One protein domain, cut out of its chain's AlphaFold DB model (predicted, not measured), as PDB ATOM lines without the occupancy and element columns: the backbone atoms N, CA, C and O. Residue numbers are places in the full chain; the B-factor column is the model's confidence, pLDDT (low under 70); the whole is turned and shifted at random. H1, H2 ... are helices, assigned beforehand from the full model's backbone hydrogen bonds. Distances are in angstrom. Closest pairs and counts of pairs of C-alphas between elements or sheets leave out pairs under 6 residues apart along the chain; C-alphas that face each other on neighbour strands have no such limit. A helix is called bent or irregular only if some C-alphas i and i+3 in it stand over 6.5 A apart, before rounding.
ATOM      1  N   GLY A  34     118.088 161.530  79.642       60.59
ATOM      2  CA  GLY A  34     119.339 161.119  80.292       60.59
ATOM      3  C   GLY A  34     119.183 160.700  81.760       60.59
ATOM      4  O   GLY A  34     120.013 159.955  82.273       60.59
ATOM      5  N   PHE A  35     118.119 161.133  82.442       61.00
ATOM      6  CA  PHE A  35     117.934 160.929  83.880       61.00
ATOM      7  C   PHE A  35     117.578 159.480  84.236       61.00
ATOM      8  O   PHE A  35     118.237 158.874  85.079       61.00
ATOM      9  N   SER A  36     116.593 158.884  83.553       63.25
ATOM     10  CA  SER A  36     116.233 157.470  83.766       63.25
ATOM     11  C   SER A  36     117.390 156.538  83.397       63.25
ATOM     12  O   SER A  36     117.654 155.575  84.112       63.25
ATOM     13  N   ALA A  37     118.125 156.861  82.327       68.00
ATOM     14  CA  ALA A  37     119.278 156.085  81.884       68.00
ATOM     15  C   ALA A  37     120.437 156.124  82.895       68.00
ATOM     16  O   ALA A  37     121.075 155.101  83.140       68.00
ATOM     17  N   LEU A  38     120.701 157.271  83.532       66.31
ATOM     18  CA  LEU A  38     121.757 157.392  84.541       66.31
ATOM     19  C   LEU A  38     121.454 156.548  85.791       66.31
ATOM     20  O   LEU A  38     122.322 155.826  86.276       66.31
ATOM     21  N   VAL A  39     120.210 156.591  86.277       66.00
ATOM     22  CA  VAL A  39     119.773 155.803  87.444       66.00
ATOM     23  C   VAL A  39     119.797 154.313  87.150       66.00
ATOM     24  O   VAL A  39     120.263 153.526  87.972       66.00
ATOM     25  N   GLN A  40     119.308 153.926  85.972       70.56
ATOM     26  CA  GLN A  40     119.282 152.531  85.546       70.56
ATOM     27  C   GLN A  40     120.690 151.970  85.313       70.56
ATOM     28  O   GLN A  40     120.904 150.786  85.549       70.56
ATOM     29  N   SER A  41     121.649 152.798  84.882       74.31
ATOM     30  CA  SER A  41     123.006 152.338  84.556       74.31
ATOM     31  C   SER A  41     123.982 152.328  85.732       74.31
ATOM     32  O   SER A  41     124.876 151.485  85.736       74.31
ATOM     33  N   ARG A  42     123.854 153.236  86.712       72.06
ATOM     34  CA  ARG A  42     124.870 153.410  87.774       72.06
ATOM     35  C   ARG A  42     124.459 152.977  89.178       72.06
ATOM     36  O   ARG A  42     125.335 152.862  90.024       72.06
ATOM     37  N   GLY A  43     123.173 152.727  89.428       84.69
ATOM     38  CA  GLY A  43     122.693 152.409  90.775       84.69
ATOM     39  C   GLY A  43     122.771 153.597  91.748       84.69
ATOM     40  O   GLY A  43     123.152 154.708  91.382       84.69
ATOM     41  N   LEU A  44     122.340 153.377  92.994       92.88
ATOM     42  CA  LEU A  44     122.409 154.376  94.075       92.88
ATOM     43  C   LEU A  44     123.697 154.268  94.913       92.88
ATOM     44  O   LEU A  44     123.863 155.021  95.868       92.88
ATOM     45  N   ASP A  45     124.578 153.325  94.587       93.31
ATOM     46  CA  ASP A  45     125.818 153.002  95.297       93.31
ATOM     47  C   ASP A  45     127.025 153.862  94.869       93.31
ATOM     48  O   ASP A  45     127.943 154.055  95.664       93.31
ATOM     49  N   ASP A  46     127.015 154.467  93.674       94.56
ATOM     50  CA  ASP A  46     128.047 155.428  93.235       94.56
ATOM     51  C   ASP A  46     127.767 156.848  93.775       94.56
ATOM     52  O   ASP A  46     127.313 157.753  93.067       94.56
ATOM     53  N   LEU A  47     128.021 157.045  95.074       95.88
ATOM     54  CA  LEU A  47     127.752 158.310  95.773       95.88
ATOM     55  C   LEU A  47     128.555 159.499  95.217       95.88
ATOM     56  O   LEU A  47     128.057 160.627  95.222       95.88
ATOM     57  N   ASP A  48     129.753 159.256  94.678       95.00
ATOM     58  CA  ASP A  48     130.556 160.291  94.025       95.00
ATOM     59  C   ASP A  48     129.945 160.730  92.691       95.00
ATOM     60  O   ASP A  48     129.950 161.921  92.371       95.00
ATOM     61  N   ALA A  49     129.375 159.807  91.906       92.62
ATOM     62  CA  ALA A  49     128.604 160.191  90.727       92.62
ATOM     63  C   ALA A  49     127.340 160.966  91.098       92.62
ATOM     64  O   ALA A  49     127.045 161.963  90.438       92.62
ATOM     65  N   LEU A  50     126.634 160.568  92.161       93.56
ATOM     66  CA  LEU A  50     125.476 161.321  92.653       93.56
ATOM     67  C   LEU A  50     125.865 162.741  93.091       93.56
ATOM     68  O   LEU A  50     125.151 163.688  92.771       93.56
ATOM     69  N   GLN A  51     127.005 162.918  93.767       95.00
ATOM     70  CA  GLN A  51     127.504 164.246  94.145       95.00
ATOM     71  C   GLN A  51     127.890 165.087  92.927       95.00
ATOM     72  O   GLN A  51     127.495 166.249  92.853       95.00
ATOM     73  N   ARG A  52     128.586 164.515  91.937       93.56
ATOM     74  CA  ARG A  52     128.893 165.223  90.681       93.56
ATOM     75  C   ARG A  52     127.624 165.663  89.952       93.56
ATOM     76  O   ARG A  52     127.550 166.800  89.497       93.56
ATOM     77  N   LEU A  53     126.620 164.787  89.885       90.44
ATOM     78  CA  LEU A  53     125.329 165.087  89.267       90.44
ATOM     79  C   LEU A  53     124.611 166.226  89.996       90.44
ATOM     80  O   LEU A  53     124.126 167.162  89.364       90.44
ATOM     81  N   ARG A  54     124.567 166.163  91.330       93.25
ATOM     82  CA  ARG A  54     124.007 167.225  92.166       93.25
ATOM     83  C   ARG A  54     124.686 168.565  91.873       93.25
ATOM     84  O   ARG A  54     123.999 169.543  91.601       93.25
ATOM     85  N   GLU A  55     126.016 168.603  91.889       94.19
ATOM     86  CA  GLU A  55     126.786 169.827  91.636       94.19
ATOM     87  C   GLU A  55     126.586 170.371  90.222       94.19
ATOM     88  O   GLU A  55     126.556 171.584  90.022       94.19
ATOM     89  N   GLU A  56     126.451 169.494  89.229       91.94
ATOM     90  CA  GLU A  56     126.133 169.890  87.861       91.94
ATOM     91  C   GLU A  56     124.758 170.563  87.775       91.94
ATOM     92  O   GLU A  56     124.609 171.581  87.097       91.94
ATOM     93  N   TYR A  57     123.763 170.036  88.489       89.69
ATOM     94  CA  TYR A  57     122.439 170.648  88.572       89.69
ATOM     95  C   TYR A  57     122.470 171.997  89.292       89.69
ATOM     96  O   TYR A  57     121.901 172.964  88.780       89.69
ATOM     97  N   ASP A  58     123.189 172.085  90.412       90.06
ATOM     98  CA  ASP A  58     123.362 173.335  91.155       90.06
ATOM     99  C   ASP A  58     124.029 174.414  90.273       90.06
ATOM    100  O   ASP A  58     123.567 175.555  90.220       90.06
ATOM    101  N   LYS A  59     125.052 174.052  89.479       93.38
ATOM    102  CA  LYS A  59     125.718 174.960  88.517       93.38
ATOM    103  C   LYS A  59     124.785 175.494  87.428       93.38
ATOM    104  O   LYS A  59     125.036 176.565  86.885       93.38
ATOM    105  N   ARG A  60     123.715 174.765  87.106       90.06
ATOM    106  CA  ARG A  60     122.687 175.176  86.135       90.06
ATOM    107  C   ARG A  60     121.565 176.005  86.779       90.06
ATOM    108  O   ARG A  60     120.545 176.231  86.134       90.06
ATOM    109  N   GLY A  61     121.718 176.416  88.042       87.94
ATOM    110  CA  GLY A  61     120.696 177.151  88.794       87.94
ATOM    111  C   GLY A  61     119.478 176.300  89.166       87.94
ATOM    112  O   GLY A  61     118.418 176.848  89.462       87.94
ATOM    113  N   ARG A  62     119.599 174.966  89.121       86.12
ATOM    114  CA  ARG A  62     118.555 174.023  89.549       86.12
ATOM    115  C   ARG A  62     118.833 173.548  90.976       86.12
ATOM    116  O   ARG A  62     119.934 173.716  91.482       86.12
ATOM    117  N   CYS A  63     117.846 172.934  91.627       88.19
ATOM    118  CA  CYS A  63     118.021 172.380  92.971       88.19
ATOM    119  C   CYS A  63     118.553 170.938  92.903       88.19
ATOM    120  O   CYS A  63     117.778 169.988  92.768       88.19
ATOM    121  N   GLY A  64     119.873 170.763  92.996       91.50
ATOM    122  CA  GLY A  64     120.514 169.448  92.983       91.50
ATOM    123  C   GLY A  64     120.108 168.560  94.163       91.50
ATOM    124  O   GLY A  64     120.098 167.340  94.039       91.50
ATOM    125  N   GLU A  65     119.724 169.132  95.307       94.31
ATOM    126  CA  GLU A  65     119.240 168.340  96.448       94.31
ATOM    127  C   GLU A  65     117.868 167.714  96.185       94.31
ATOM    128  O   GLU A  65     117.679 166.522  96.433       94.31
ATOM    129  N   GLU A  66     116.922 168.485  95.634       92.00
ATOM    130  CA  GLU A  66     115.609 167.956  95.256       92.00
ATOM    131  C   GLU A  66     115.723 166.853  94.203       92.00
ATOM    132  O   GLU A  66     114.978 165.874  94.275       92.00
ATOM    133  N   LEU A  67     116.700 166.960  93.295       91.19
ATOM    134  CA  LEU A  67     117.035 165.892  92.358       91.19
ATOM    135  C   LEU A  67     117.384 164.594  93.095       91.19
ATOM    136  O   LEU A  67     116.795 163.553  92.813       91.19
ATOM    137  N   LEU A  68     118.315 164.647  94.055       94.38
ATOM    138  CA  LEU A  68     118.730 163.465  94.820       94.38
ATOM    139  C   LEU A  68     117.566 162.859  95.615       94.38
ATOM    140  O   LEU A  68     117.419 161.638  95.652       94.38
ATOM    141  N   TYR A  69     116.710 163.687  96.216       95.38
ATOM    142  CA  TYR A  69     115.529 163.190  96.924       95.38
ATOM    143  C   TYR A  69     114.563 162.465  95.977       95.38
ATOM    144  O   TYR A  69     114.123 161.359  96.283       95.38
ATOM    145  N   GLN A  70     114.273 163.042  94.810       91.75
ATOM    146  CA  GLN A  70     113.381 162.434  93.816       91.75
ATOM    147  C   GLN A  70     113.959 161.137  93.240       91.75
ATOM    148  O   GLN A  70     113.221 160.179  93.016       91.75
ATOM    149  N   LEU A  71     115.278 161.095  93.030       90.81
ATOM    150  CA  LEU A  71     116.004 159.906  92.592       90.81
ATOM    151  C   LEU A  71     115.795 158.728  93.538       90.81
ATOM    152  O   LEU A  71     115.377 157.648  93.118       90.81
ATOM    153  N   VAL A  72     116.064 158.952  94.821       93.94
ATOM    154  CA  VAL A  72     115.938 157.917  95.848       93.94
ATOM    155  C   VAL A  72     114.477 157.524  96.033       93.94
ATOM    156  O   VAL A  72     114.159 156.341  96.083       93.94
ATOM    157  N   GLU A  73     113.571 158.496  96.089       92.88
ATOM    158  CA  GLU A  73     112.144 158.234  96.259       92.88
ATOM    159  C   GLU A  73     111.582 157.353  95.135       92.88
ATOM    160  O   GLU A  73     110.958 156.332  95.424       92.88
ATOM    161  N   ARG A  74     111.884 157.667  93.866       89.00
ATOM    162  CA  ARG A  74     111.484 156.840  92.715       89.00
ATOM    163  C   ARG A  74     112.077 155.438  92.771       89.00
ATOM    164  O   ARG A  74     111.367 154.472  92.505       89.00
ATOM    165  N   HIS A  75     113.356 155.319  93.132       89.56
ATOM    166  CA  HIS A  75     114.013 154.020  93.261       89.56
ATOM    167  C   HIS A  75     113.291 153.120  94.268       89.56
ATOM    168  O   HIS A  75     113.049 151.949  93.985       89.56
ATOM    169  N   PHE A  76     112.904 153.664  95.425       88.81
ATOM    170  CA  PHE A  76     112.170 152.900  96.432       88.81
ATOM    171  C   PHE A  76     110.724 152.633  96.016       88.81
ATOM    172  O   PHE A  76     110.267 151.510  96.180       88.81
ATOM    173  N   GLN A  77     110.026 153.592  95.399       88.12
ATOM    174  CA  GLN A  77     108.673 153.370  94.867       88.12
ATOM    175  C   GLN A  77     108.623 152.218  93.850       88.12
ATOM    176  O   GLN A  77     107.692 151.420  93.881       88.12
ATOM    177  N   GLN A  78     109.637 152.090  92.990       85.75
ATOM    178  CA  GLN A  78     109.743 151.000  92.008       85.75
ATOM    179  C   GLN A  78     110.105 149.642  92.626       85.75
ATOM    180  O   GLN A  78     109.938 148.611  91.977       85.75
ATOM    181  N   GLN A  79     110.632 149.627  93.852       80.81
ATOM    182  CA  GLN A  79     111.060 148.412  94.548       80.81
ATOM    183  C   GLN A  79     110.128 147.987  95.685       80.81
ATOM    184  O   GLN A  79     110.394 146.966  96.322       80.81
ATOM    185  N   GLU A  80     109.061 148.734  95.964       77.12
ATOM    186  CA  GLU A  80     108.067 148.325  96.953       77.12
ATOM    187  C   GLU A  80     107.203 147.166  96.405       77.12
ATOM    188  O   GLU A  80     106.737 147.229  95.266       77.12
ATOM    189  N   PRO A  81     106.954 146.103  97.198       83.81
ATOM    190  CA  PRO A  81     107.368 145.942  98.589       83.81
ATOM    191  C   PRO A  81     108.858 145.594  98.745       83.81
ATOM    192  O   PRO A  81     109.345 144.651  98.123       83.81
ATOM    193  N   LEU A  82     109.556 146.263  99.676       87.12
ATOM    194  CA  LEU A  82     110.939 145.906 100.039       87.12
ATOM    195  C   LEU A  82     111.047 144.408 100.384       87.12
ATOM    196  O   LEU A  82     110.434 143.930 101.350       87.12
ATOM    197  N   LEU A  83     111.824 143.670  99.585       91.56
ATOM    198  CA  LEU A  83     112.051 142.234  99.753       91.56
ATOM    199  C   LEU A  83     112.979 141.971 100.941       91.56
ATOM    200  O   LEU A  83     114.033 142.592 101.064       91.56
ATOM    201  N   GLU A  84     112.630 140.992 101.776       93.94
ATOM    202  CA  GLU A  84     113.409 140.634 102.971       93.94
ATOM    203  C   GLU A  84     114.868 140.279 102.638       93.94
ATOM    204  O   GLU A  84     115.793 140.753 103.295       93.94
ATOM    205  N   ALA A  85     115.093 139.548 101.540       94.75
ATOM    206  CA  ALA A  85     116.429 139.180 101.067       94.75
ATOM    207  C   ALA A  85     117.320 140.387 100.702       94.75
ATOM    208  O   ALA A  85     118.542 140.261 100.657       94.75
ATOM    209  N   ARG A  86     116.734 141.565 100.445       95.19
ATOM    210  CA  ARG A  86     117.467 142.794 100.097       95.19
ATOM    211  C   ARG A  86     117.756 143.688 101.302       95.19
ATOM    212  O   ARG A  86     118.488 144.669 101.146       95.19
ATOM    213  N   LEU A  87     117.226 143.380 102.488       95.81
ATOM    214  CA  LEU A  87     117.390 144.233 103.669       95.81
ATOM    215  C   LEU A  87     118.863 144.475 104.038       95.81
ATOM    216  O   LEU A  87     119.198 145.640 104.231       95.81
ATOM    217  N   PRO A  88     119.774 143.476 104.045       96.88
ATOM    218  CA  PRO A  88     121.182 143.726 104.368       96.88
ATOM    219  C   PRO A  88     121.856 144.728 103.421       96.88
ATOM    220  O   PRO A  88     122.521 145.654 103.880       96.88
ATOM    221  N   ARG A  89     121.632 144.593 102.103       95.81
ATOM    222  CA  ARG A  89     122.157 145.536 101.100       95.81
ATOM    223  C   ARG A  89     121.540 146.925 101.256       95.81
ATOM    224  O   ARG A  89     122.230 147.921 101.096       95.81
ATOM    225  N   THR A  90     120.254 146.996 101.589       96.38
ATOM    226  CA  THR A  90     119.545 148.270 101.783       96.38
ATOM    227  C   THR A  90     120.031 149.000 103.040       96.38
ATOM    228  O   THR A  90     120.184 150.218 103.017       96.38
ATOM    229  N   VAL A  91     120.328 148.265 104.120       97.25
ATOM    230  CA  VAL A  91     120.979 148.822 105.318       97.25
ATOM    231  C   VAL A  91     122.361 149.356 104.974       97.25
ATOM    232  O   VAL A  91     122.648 150.500 105.308       97.25
ATOM    233  N   GLN A  92     123.176 148.576 104.254       97.56
ATOM    234  CA  GLN A  92     124.497 149.030 103.814       97.56
ATOM    235  C   GLN A  92     124.403 150.328 103.009       97.56
ATOM    236  O   GLN A  92     125.084 151.291 103.333       97.56
ATOM    237  N   LEU A  93     123.490 150.392 102.036       96.94
ATOM    238  CA  LEU A  93     123.269 151.596 101.240       96.94
ATOM    239  C   LEU A  93     122.943 152.806 102.129       96.94
ATOM    240  O   LEU A  93     123.545 153.865 101.983       96.94
ATOM    241  N   GLY A  94     122.018 152.658 103.083       97.75
ATOM    242  CA  GLY A  94     121.680 153.733 104.016       97.75
ATOM    243  C   GLY A  94     122.870 154.187 104.871       97.75
ATOM    244  O   GLY A  94     123.071 155.388 105.044       97.75
ATOM    245  N   GLU A  95     123.681 153.249 105.365       98.06
ATOM    246  CA  GLU A  95     124.920 153.538 106.100       98.06
ATOM    247  C   GLU A  95     125.955 154.267 105.233       98.06
ATOM    248  O   GLU A  95     126.555 155.240 105.696       98.06
ATOM    249  N   ASP A  96     126.114 153.866 103.972       97.75
ATOM    250  CA  ASP A  96     127.032 154.500 103.025       97.75
ATOM    251  C   ASP A  96     126.637 155.963 102.782       97.75
ATOM    252  O   ASP A  96     127.492 156.852 102.825       97.75
ATOM    253  N   PHE A  97     125.336 156.246 102.625       98.00
ATOM    254  CA  PHE A  97     124.806 157.612 102.538       98.00
ATOM    255  C   PHE A  97     125.125 158.438 103.796       98.00
ATOM    256  O   PHE A  97     125.588 159.578 103.686       98.00
ATOM    257  N   LEU A  98     124.929 157.878 104.996       97.38
ATOM    258  CA  LEU A  98     125.267 158.564 106.251       97.38
ATOM    259  C   LEU A  98     126.771 158.866 106.344       97.38
ATOM    260  O   LEU A  98     127.158 159.999 106.654       97.38
ATOM    261  N   ALA A  99     127.618 157.880 106.039       97.50
ATOM    262  CA  ALA A  99     129.072 158.001 106.085       97.50
ATOM    263  C   ALA A  99     129.610 158.979 105.029       97.50
ATOM    264  O   ALA A  99     130.538 159.744 105.292       97.50
ATOM    265  N   TYR A 100     129.028 158.992 103.829       97.62
ATOM    266  CA  TYR A 100     129.351 159.962 102.786       97.62
ATOM    267  C   TYR A 100     128.977 161.381 103.208       97.62
ATOM    268  O   TYR A 100     129.814 162.281 103.165       97.62
ATOM    269  N   GLY A 101     127.762 161.572 103.733       96.94
ATOM    270  CA  GLY A 101     127.327 162.860 104.263       96.94
ATOM    271  C   GLY A 101     128.235 163.380 105.380       96.94
ATOM    272  O   GLY A 101     128.581 164.555 105.387       96.94
ATOM    273  N   ALA A 102     128.689 162.518 106.292       96.00
ATOM    274  CA  ALA A 102     129.611 162.913 107.362       96.00
ATOM    275  C   ALA A 102     130.978 163.421 106.855       96.00
ATOM    276  O   ALA A 102     131.599 164.247 107.521       96.00
ATOM    277  N   ARG A 103     131.436 162.966 105.678       96.88
ATOM    278  CA  ARG A 103     132.693 163.417 105.050       96.88
ATOM    279  C   ARG A 103     132.566 164.781 104.365       96.88
ATOM    280  O   ARG A 103     133.558 165.496 104.239       96.88
ATOM    281  N   LEU A 104     131.363 165.156 103.931       94.69
ATOM    282  CA  LEU A 104     131.111 166.406 103.217       94.69
ATOM    283  C   LEU A 104     130.866 167.571 104.187       94.69
ATOM    284  O   LEU A 104     129.763 167.750 104.711       94.69
ATOM    285  N   GLN A 105     131.881 168.415 104.381       89.06
ATOM    286  CA  GLN A 105     131.799 169.612 105.226       89.06
ATOM    287  C   GLN A 105     130.676 170.556 104.754       89.06
ATOM    288  O   GLN A 105     130.719 171.100 103.652       89.06
ATOM    289  N   GLY A 106     129.631 170.724 105.571       84.06
ATOM    290  CA  GLY A 106     128.506 171.640 105.320       84.06
ATOM    291  C   GLY A 106     127.512 171.214 104.228       84.06
ATOM    292  O   GLY A 106     126.381 171.684 104.233       84.06
ATOM    293  N   ARG A 107     127.882 170.295 103.327       87.31
ATOM    294  CA  ARG A 107     127.031 169.815 102.215       87.31
ATOM    295  C   ARG A 107     126.450 168.418 102.424       87.31
ATOM    296  O   ARG A 107     125.703 167.933 101.574       87.31
ATOM    297  N   GLY A 108     126.793 167.770 103.535       93.81
ATOM    298  CA  GLY A 108     126.412 166.395 103.844       93.81
ATOM    299  C   GLY A 108     124.966 166.168 104.287       93.81
ATOM    300  O   GLY A 108     124.531 165.019 104.350       93.81
ATOM    301  N   ALA A 109     124.210 167.228 104.592       94.75
ATOM    302  CA  ALA A 109     122.872 167.112 105.181       94.75
ATOM    303  C   ALA A 109     121.871 166.363 104.280       94.75
ATOM    304  O   ALA A 109     121.060 165.582 104.789       94.75
ATOM    305  N   VAL A 110     121.965 166.547 102.957       96.31
ATOM    306  CA  VAL A 110     121.145 165.828 101.966       96.31
ATOM    307  C   VAL A 110     121.378 164.316 102.038       96.31
ATOM    308  O   VAL A 110     120.426 163.551 102.182       96.31
ATOM    309  N   TYR A 111     122.639 163.881 102.068       97.75
ATOM    310  CA  TYR A 111     123.005 162.465 102.158       97.75
ATOM    311  C   TYR A 111     122.624 161.857 103.503       97.75
ATOM    312  O   TYR A 111     122.091 160.754 103.545       97.75
ATOM    313  N   GLN A 112     122.819 162.594 104.600       96.81
ATOM    314  CA  GLN A 112     122.393 162.132 105.922       96.81
ATOM    315  C   GLN A 112     120.878 161.907 105.979       96.81
ATOM    316  O   GLN A 112     120.401 160.917 106.525       96.81
ATOM    317  N   THR A 113     120.113 162.820 105.387       96.88
ATOM    318  CA  THR A 113     118.655 162.722 105.322       96.88
ATOM    319  C   THR A 113     118.204 161.536 104.472       96.88
ATOM    320  O   THR A 113     117.325 160.788 104.896       96.88
ATOM    321  N   ILE A 114     118.835 161.329 103.312       97.56
ATOM    322  CA  ILE A 114     118.601 160.153 102.466       97.56
ATOM    323  C   ILE A 114     118.917 158.866 103.236       97.56
ATOM    324  O   ILE A 114     118.090 157.956 103.262       97.56
ATOM    325  N   GLY A 115     120.067 158.802 103.910       97.56
ATOM    326  CA  GLY A 115     120.459 157.649 104.719       97.56
ATOM    327  C   GLY A 115     119.419 157.327 105.793       97.56
ATOM    328  O   GLY A 115     118.942 156.197 105.869       97.56
ATOM    329  N   TYR A 116     118.967 158.327 106.556       97.69
ATOM    330  CA  TYR A 116     117.903 158.133 107.547       97.69
ATOM    331  C   TYR A 116     116.573 157.687 106.941       97.69
ATOM    332  O   TYR A 116     115.905 156.832 107.521       97.69
ATOM    333  N   PHE A 117     116.193 158.218 105.777       96.69
ATOM    334  CA  PHE A 117     114.990 157.780 105.076       96.69
ATOM    335  C   PHE A 117     115.075 156.301 104.681       96.69
ATOM    336  O   PHE A 117     114.161 155.532 104.987       96.69
ATOM    337  N   ILE A 118     116.186 155.889 104.063       96.31
ATOM    338  CA  ILE A 118     116.429 154.501 103.647       96.31
ATOM    339  C   ILE A 118     116.374 153.566 104.859       96.31
ATOM    340  O   ILE A 118     115.604 152.601 104.875       96.31
ATOM    341  N   LEU A 119     117.144 153.870 105.905       97.00
ATOM    342  CA  LEU A 119     117.199 153.051 107.115       97.00
ATOM    343  C   LEU A 119     115.851 153.025 107.853       97.00
ATOM    344  O   LEU A 119     115.457 151.984 108.377       97.00
ATOM    345  N   GLY A 120     115.101 154.129 107.841       95.56
ATOM    346  CA  GLY A 120     113.744 154.194 108.380       95.56
ATOM    347  C   GLY A 120     112.775 153.250 107.663       95.56
ATOM    348  O   GLY A 120     112.005 152.555 108.326       95.56
ATOM    349  N   ARG A 121     112.849 153.153 106.327       95.00
ATOM    350  CA  ARG A 121     112.045 152.207 105.528       95.00
ATOM    351  C   ARG A 121     112.388 150.751 105.845       95.00
ATOM    352  O   ARG A 121     111.479 149.946 106.053       95.00
ATOM    353  N   VAL A 122     113.679 150.420 105.957       95.75
ATOM    354  CA  VAL A 122     114.125 149.093 106.427       95.75
ATOM    355  C   VAL A 122     113.551 148.812 107.816       95.75
ATOM    356  O   VAL A 122     112.979 147.747 108.045       95.75
ATOM    357  N   GLY A 123     113.650 149.778 108.727       94.81
ATOM    358  CA  GLY A 123     113.134 149.665 110.082       94.81
ATOM    359  C   GLY A 123     111.634 149.346 110.141       94.81
ATOM    360  O   GLY A 123     111.226 148.397 110.812       94.81
ATOM    361  N   GLN A 124     110.818 150.080 109.381       93.12
ATOM    362  CA  GLN A 124     109.376 149.825 109.256       93.12
ATOM    363  C   GLN A 124     109.081 148.427 108.690       93.12
ATOM    364  O   GLN A 124     108.120 147.772 109.100       93.12
ATOM    365  N   LYS A 125     109.891 147.952 107.736       94.44
ATOM    366  CA  LYS A 125     109.746 146.603 107.180       94.44
ATOM    367  C   LYS A 125     110.070 145.533 108.225       94.44
ATOM    368  O   LYS A 125     109.302 144.581 108.352       94.44
ATOM    369  N   LEU A 126     111.146 145.703 108.995       93.69
ATOM    370  CA  LEU A 126     111.532 144.780 110.069       93.69
ATOM    371  C   LEU A 126     110.477 144.703 111.179       93.69
ATOM    372  O   LEU A 126     110.180 143.613 111.659       93.69
ATOM    373  N   GLU A 127     109.837 145.817 111.541       91.62
ATOM    374  CA  GLU A 127     108.724 145.805 112.503       91.62
ATOM    375  C   GLU A 127     107.550 144.927 112.032       91.62
ATOM    376  O   GLU A 127     106.917 144.245 112.845       91.62
ATOM    377  N   LYS A 128     107.261 144.926 110.724       91.88
ATOM    378  CA  LYS A 128     106.210 144.087 110.128       91.88
ATOM    379  C   LYS A 128     106.609 142.614 110.057       91.88
ATOM    380  O   LYS A 128     105.753 141.765 110.275       91.88
ATOM    381  N   LEU A 129     107.875 142.324 109.750       91.75
ATOM    382  CA  LEU A 129     108.396 140.954 109.669       91.75
ATOM    383  C   LEU A 129     108.558 140.299 111.049       91.75
ATOM    384  O   LEU A 129     108.512 139.077 111.153       91.75
ATOM    385  N   GLY A 130     108.711 141.100 112.107       88.69
ATOM    386  CA  GLY A 130     108.889 140.608 113.468       88.69
ATOM    387  C   GLY A 130     110.316 140.139 113.763       88.69
ATOM    388  O   GLY A 130     111.245 140.323 112.969       88.69
ATOM    389  N   ASN A 131     110.506 139.582 114.962       83.94
ATOM    390  CA  ASN A 131     111.831 139.199 115.439       83.94
ATOM    391  C   ASN A 131     112.222 137.813 114.914       83.94
ATOM    392  O   ASN A 131     111.625 136.812 115.302       83.94
ATOM    393  N   ALA A 132     113.242 137.762 114.063       88.94
ATOM    394  CA  ALA A 132     113.896 136.533 113.636       88.94
ATOM    395  C   ALA A 132     115.394 136.655 113.949       88.94
ATOM    396  O   ALA A 132     115.921 137.762 113.827       88.94
ATOM    397  N   PRO A 133     116.115 135.562 114.261       89.75
ATOM    398  CA  PRO A 133     117.552 135.627 114.559       89.75
ATOM    399  C   PRO A 133     118.364 136.350 113.471       89.75
ATOM    400  O   PRO A 133     119.261 137.134 113.762       89.75
ATOM    401  N   ARG A 134     117.980 136.178 112.197       91.25
ATOM    402  CA  ARG A 134     118.601 136.875 111.056       91.25
ATOM    403  C   ARG A 134     118.391 138.399 111.041       91.25
ATOM    404  O   ARG A 134     119.104 139.095 110.326       91.25
ATOM    405  N   HIS A 135     117.417 138.922 111.784       94.44
ATOM    406  CA  HIS A 135     117.112 140.354 111.878       94.44
ATOM    407  C   HIS A 135     117.861 141.055 113.007       94.44
ATOM    408  O   HIS A 135     118.022 142.271 112.936       94.44
ATOM    409  N   GLU A 136     118.338 140.329 114.021       92.38
ATOM    410  CA  GLU A 136     118.978 140.922 115.203       92.38
ATOM    411  C   GLU A 136     120.190 141.783 114.830       92.38
ATOM    412  O   GLU A 136     120.313 142.918 115.296       92.38
ATOM    413  N   GLU A 137     121.031 141.297 113.914       95.38
ATOM    414  CA  GLU A 137     122.192 142.053 113.438       95.38
ATOM    415  C   GLU A 137     121.778 143.316 112.668       95.38
ATOM    416  O   GLU A 137     122.362 144.383 112.855       95.38
ATOM    417  N   LEU A 138     120.719 143.244 111.856       96.44
ATOM    418  CA  LEU A 138     120.202 144.419 111.151       96.44
ATOM    419  C   LEU A 138     119.644 145.452 112.136       96.44
ATOM    420  O   LEU A 138     119.942 146.635 112.010       96.44
ATOM    421  N   ILE A 139     118.883 145.024 113.146       94.81
ATOM    422  CA  ILE A 139     118.332 145.911 114.184       94.81
ATOM    423  C   ILE A 139     119.460 146.600 114.957       94.81
ATOM    424  O   ILE A 139     119.389 147.804 115.211       94.81
ATOM    425  N   LYS A 140     120.523 145.864 115.295       94.94
ATOM    426  CA  LYS A 140     121.709 146.411 115.960       94.94
ATOM    427  C   LYS A 140     122.407 147.466 115.097       94.94
ATOM    428  O   LYS A 140     122.733 148.539 115.606       94.94
ATOM    429  N   ARG A 141     122.579 147.194 113.800       97.19
ATOM    430  CA  ARG A 141     123.119 148.156 112.825       97.19
ATOM    431  C   ARG A 141     122.260 149.418 112.723       97.19
ATOM    432  O   ARG A 141     122.785 150.521 112.850       97.19
ATOM    433  N   LEU A 142     120.937 149.274 112.610       97.00
ATOM    434  CA  LEU A 142     120.002 150.407 112.607       97.00
ATOM    435  C   LEU A 142     120.117 151.250 113.888       97.00
ATOM    436  O   LEU A 142     120.227 152.476 113.825       97.00
ATOM    437  N   ALA A 143     120.163 150.605 115.055       95.06
ATOM    438  CA  ALA A 143     120.282 151.296 116.333       95.06
ATOM    439  C   ALA A 143     121.595 152.093 116.452       95.06
ATOM    440  O   ALA A 143     121.576 153.205 116.983       95.06
ATOM    441  N   ALA A 144     122.708 151.577 115.915       96.31
ATOM    442  CA  ALA A 144     123.983 152.300 115.858       96.31
ATOM    443  C   ALA A 144     123.885 153.601 115.038       96.31
ATOM    444  O   ALA A 144     124.584 154.571 115.327       96.31
ATOM    445  N   GLN A 145     122.961 153.648 114.076       97.44
ATOM    446  CA  GLN A 145     122.675 154.812 113.240       97.44
ATOM    447  C   GLN A 145     121.494 155.654 113.740       97.44
ATOM    448  O   GLN A 145     120.957 156.453 112.979       97.44
ATOM    449  N   ARG A 146     121.069 155.525 115.007       96.00
ATOM    450  CA  ARG A 146     119.922 156.275 115.573       96.00
ATOM    451  C   ARG A 146     118.597 156.006 114.849       96.00
ATOM    452  O   ARG A 146     117.749 156.889 114.703       96.00
TER     453      ARG A 146
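AT A GLANCE: This is residues 34 to 146 of the 481 residues of an uncharacterized protein of Stigmatella aurantiaca (strain DW4/3-1) (UniProt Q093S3). A long helical hairpin, H5 with H4, makes the core, and H6 folds back beside part of it to complete a three-helix bundle, up and down, each helix running against the one before it. On the other side of the hairpin H3 packs on the first part of H5, H2 meets the start of H3 at a steep angle, and H1 lies at the edge, near H2 and H3. The printed part has 113 residues with six named helices, H1 to H6 in chain order, and no named strand; the class is all helix. It is compact, with a radius of gyration of the C-alphas of 14.7 A, and elongated, spanning 48 by 29 by 17 A.

IN THESE COORDINATES: The longest helix, H5, is residues 109 to 129, 30.2 A from first to last C-alpha. H4 is residues 84 to 103, 29.9 A; it is irregular, with C-alphas 85 and 88 7.4 A apart. H6, residues 133 to 144, 17.9 A, is only just irregular, with C-alphas 134 and 137 6.7 A apart; it ends with C-alpha 144 at (123.983, 152.300, 115.858). H3 is residues 64 to 79, 23.1 A, and H2 residues 47 to 59, 18.3 A. H1, residues 34 to 42, 12.1 A, begins with C-alpha 34 at (119.339, 161.119, 80.292).

HOW THE PARTS SIT: H5 is the hub, touching H3, H4 and H6. H4 and H5 form a hairpin at a shallow tilt of 23 degrees, opposite ways; their closest C-alphas, Gly 94 and Gly 115, are 4.2 A apart. H5 and H6 form another hairpin, at a shallow tilt of 29 degrees, with C-alphas 119 and 142 closest at 6.7 A. H6 touches H4 with residues 138 to 142 alone, C-alphas 88 and 138 being closest at 6.9 A. H3 touches H5 with residues 65 to 72 alone, at a shallow tilt of 18 degrees, the same way; C-alphas 65 and 110 are closest at 6.4 A. H2 touches H3 at a steep tilt of 46 degrees, opposite ways, with C-alphas 54 and 64 closest at 4.2 A. H1 and H3 are close but not clearly touching, with C-alphas 39 and 71 closest at 7.6 A. H1 and H2 are near each other, their closest C-alphas 8.3 A apart. H3 and H6 are apart. In H1, H2, H3 and H5 every O i to N i+4 pair is within hydrogen-bond range; in H4 it is 14 of 16 and in H6 6 of 8.

THE WHOLE: The two C-alphas farthest apart are those of Arg 60 and Pro 133, at 49.0 A. The printed part has no cut, and its five links between helices are tight. Mean pLDDT of the printed part is 91.1; residues 34 to 39, which belong to H1, are under 70.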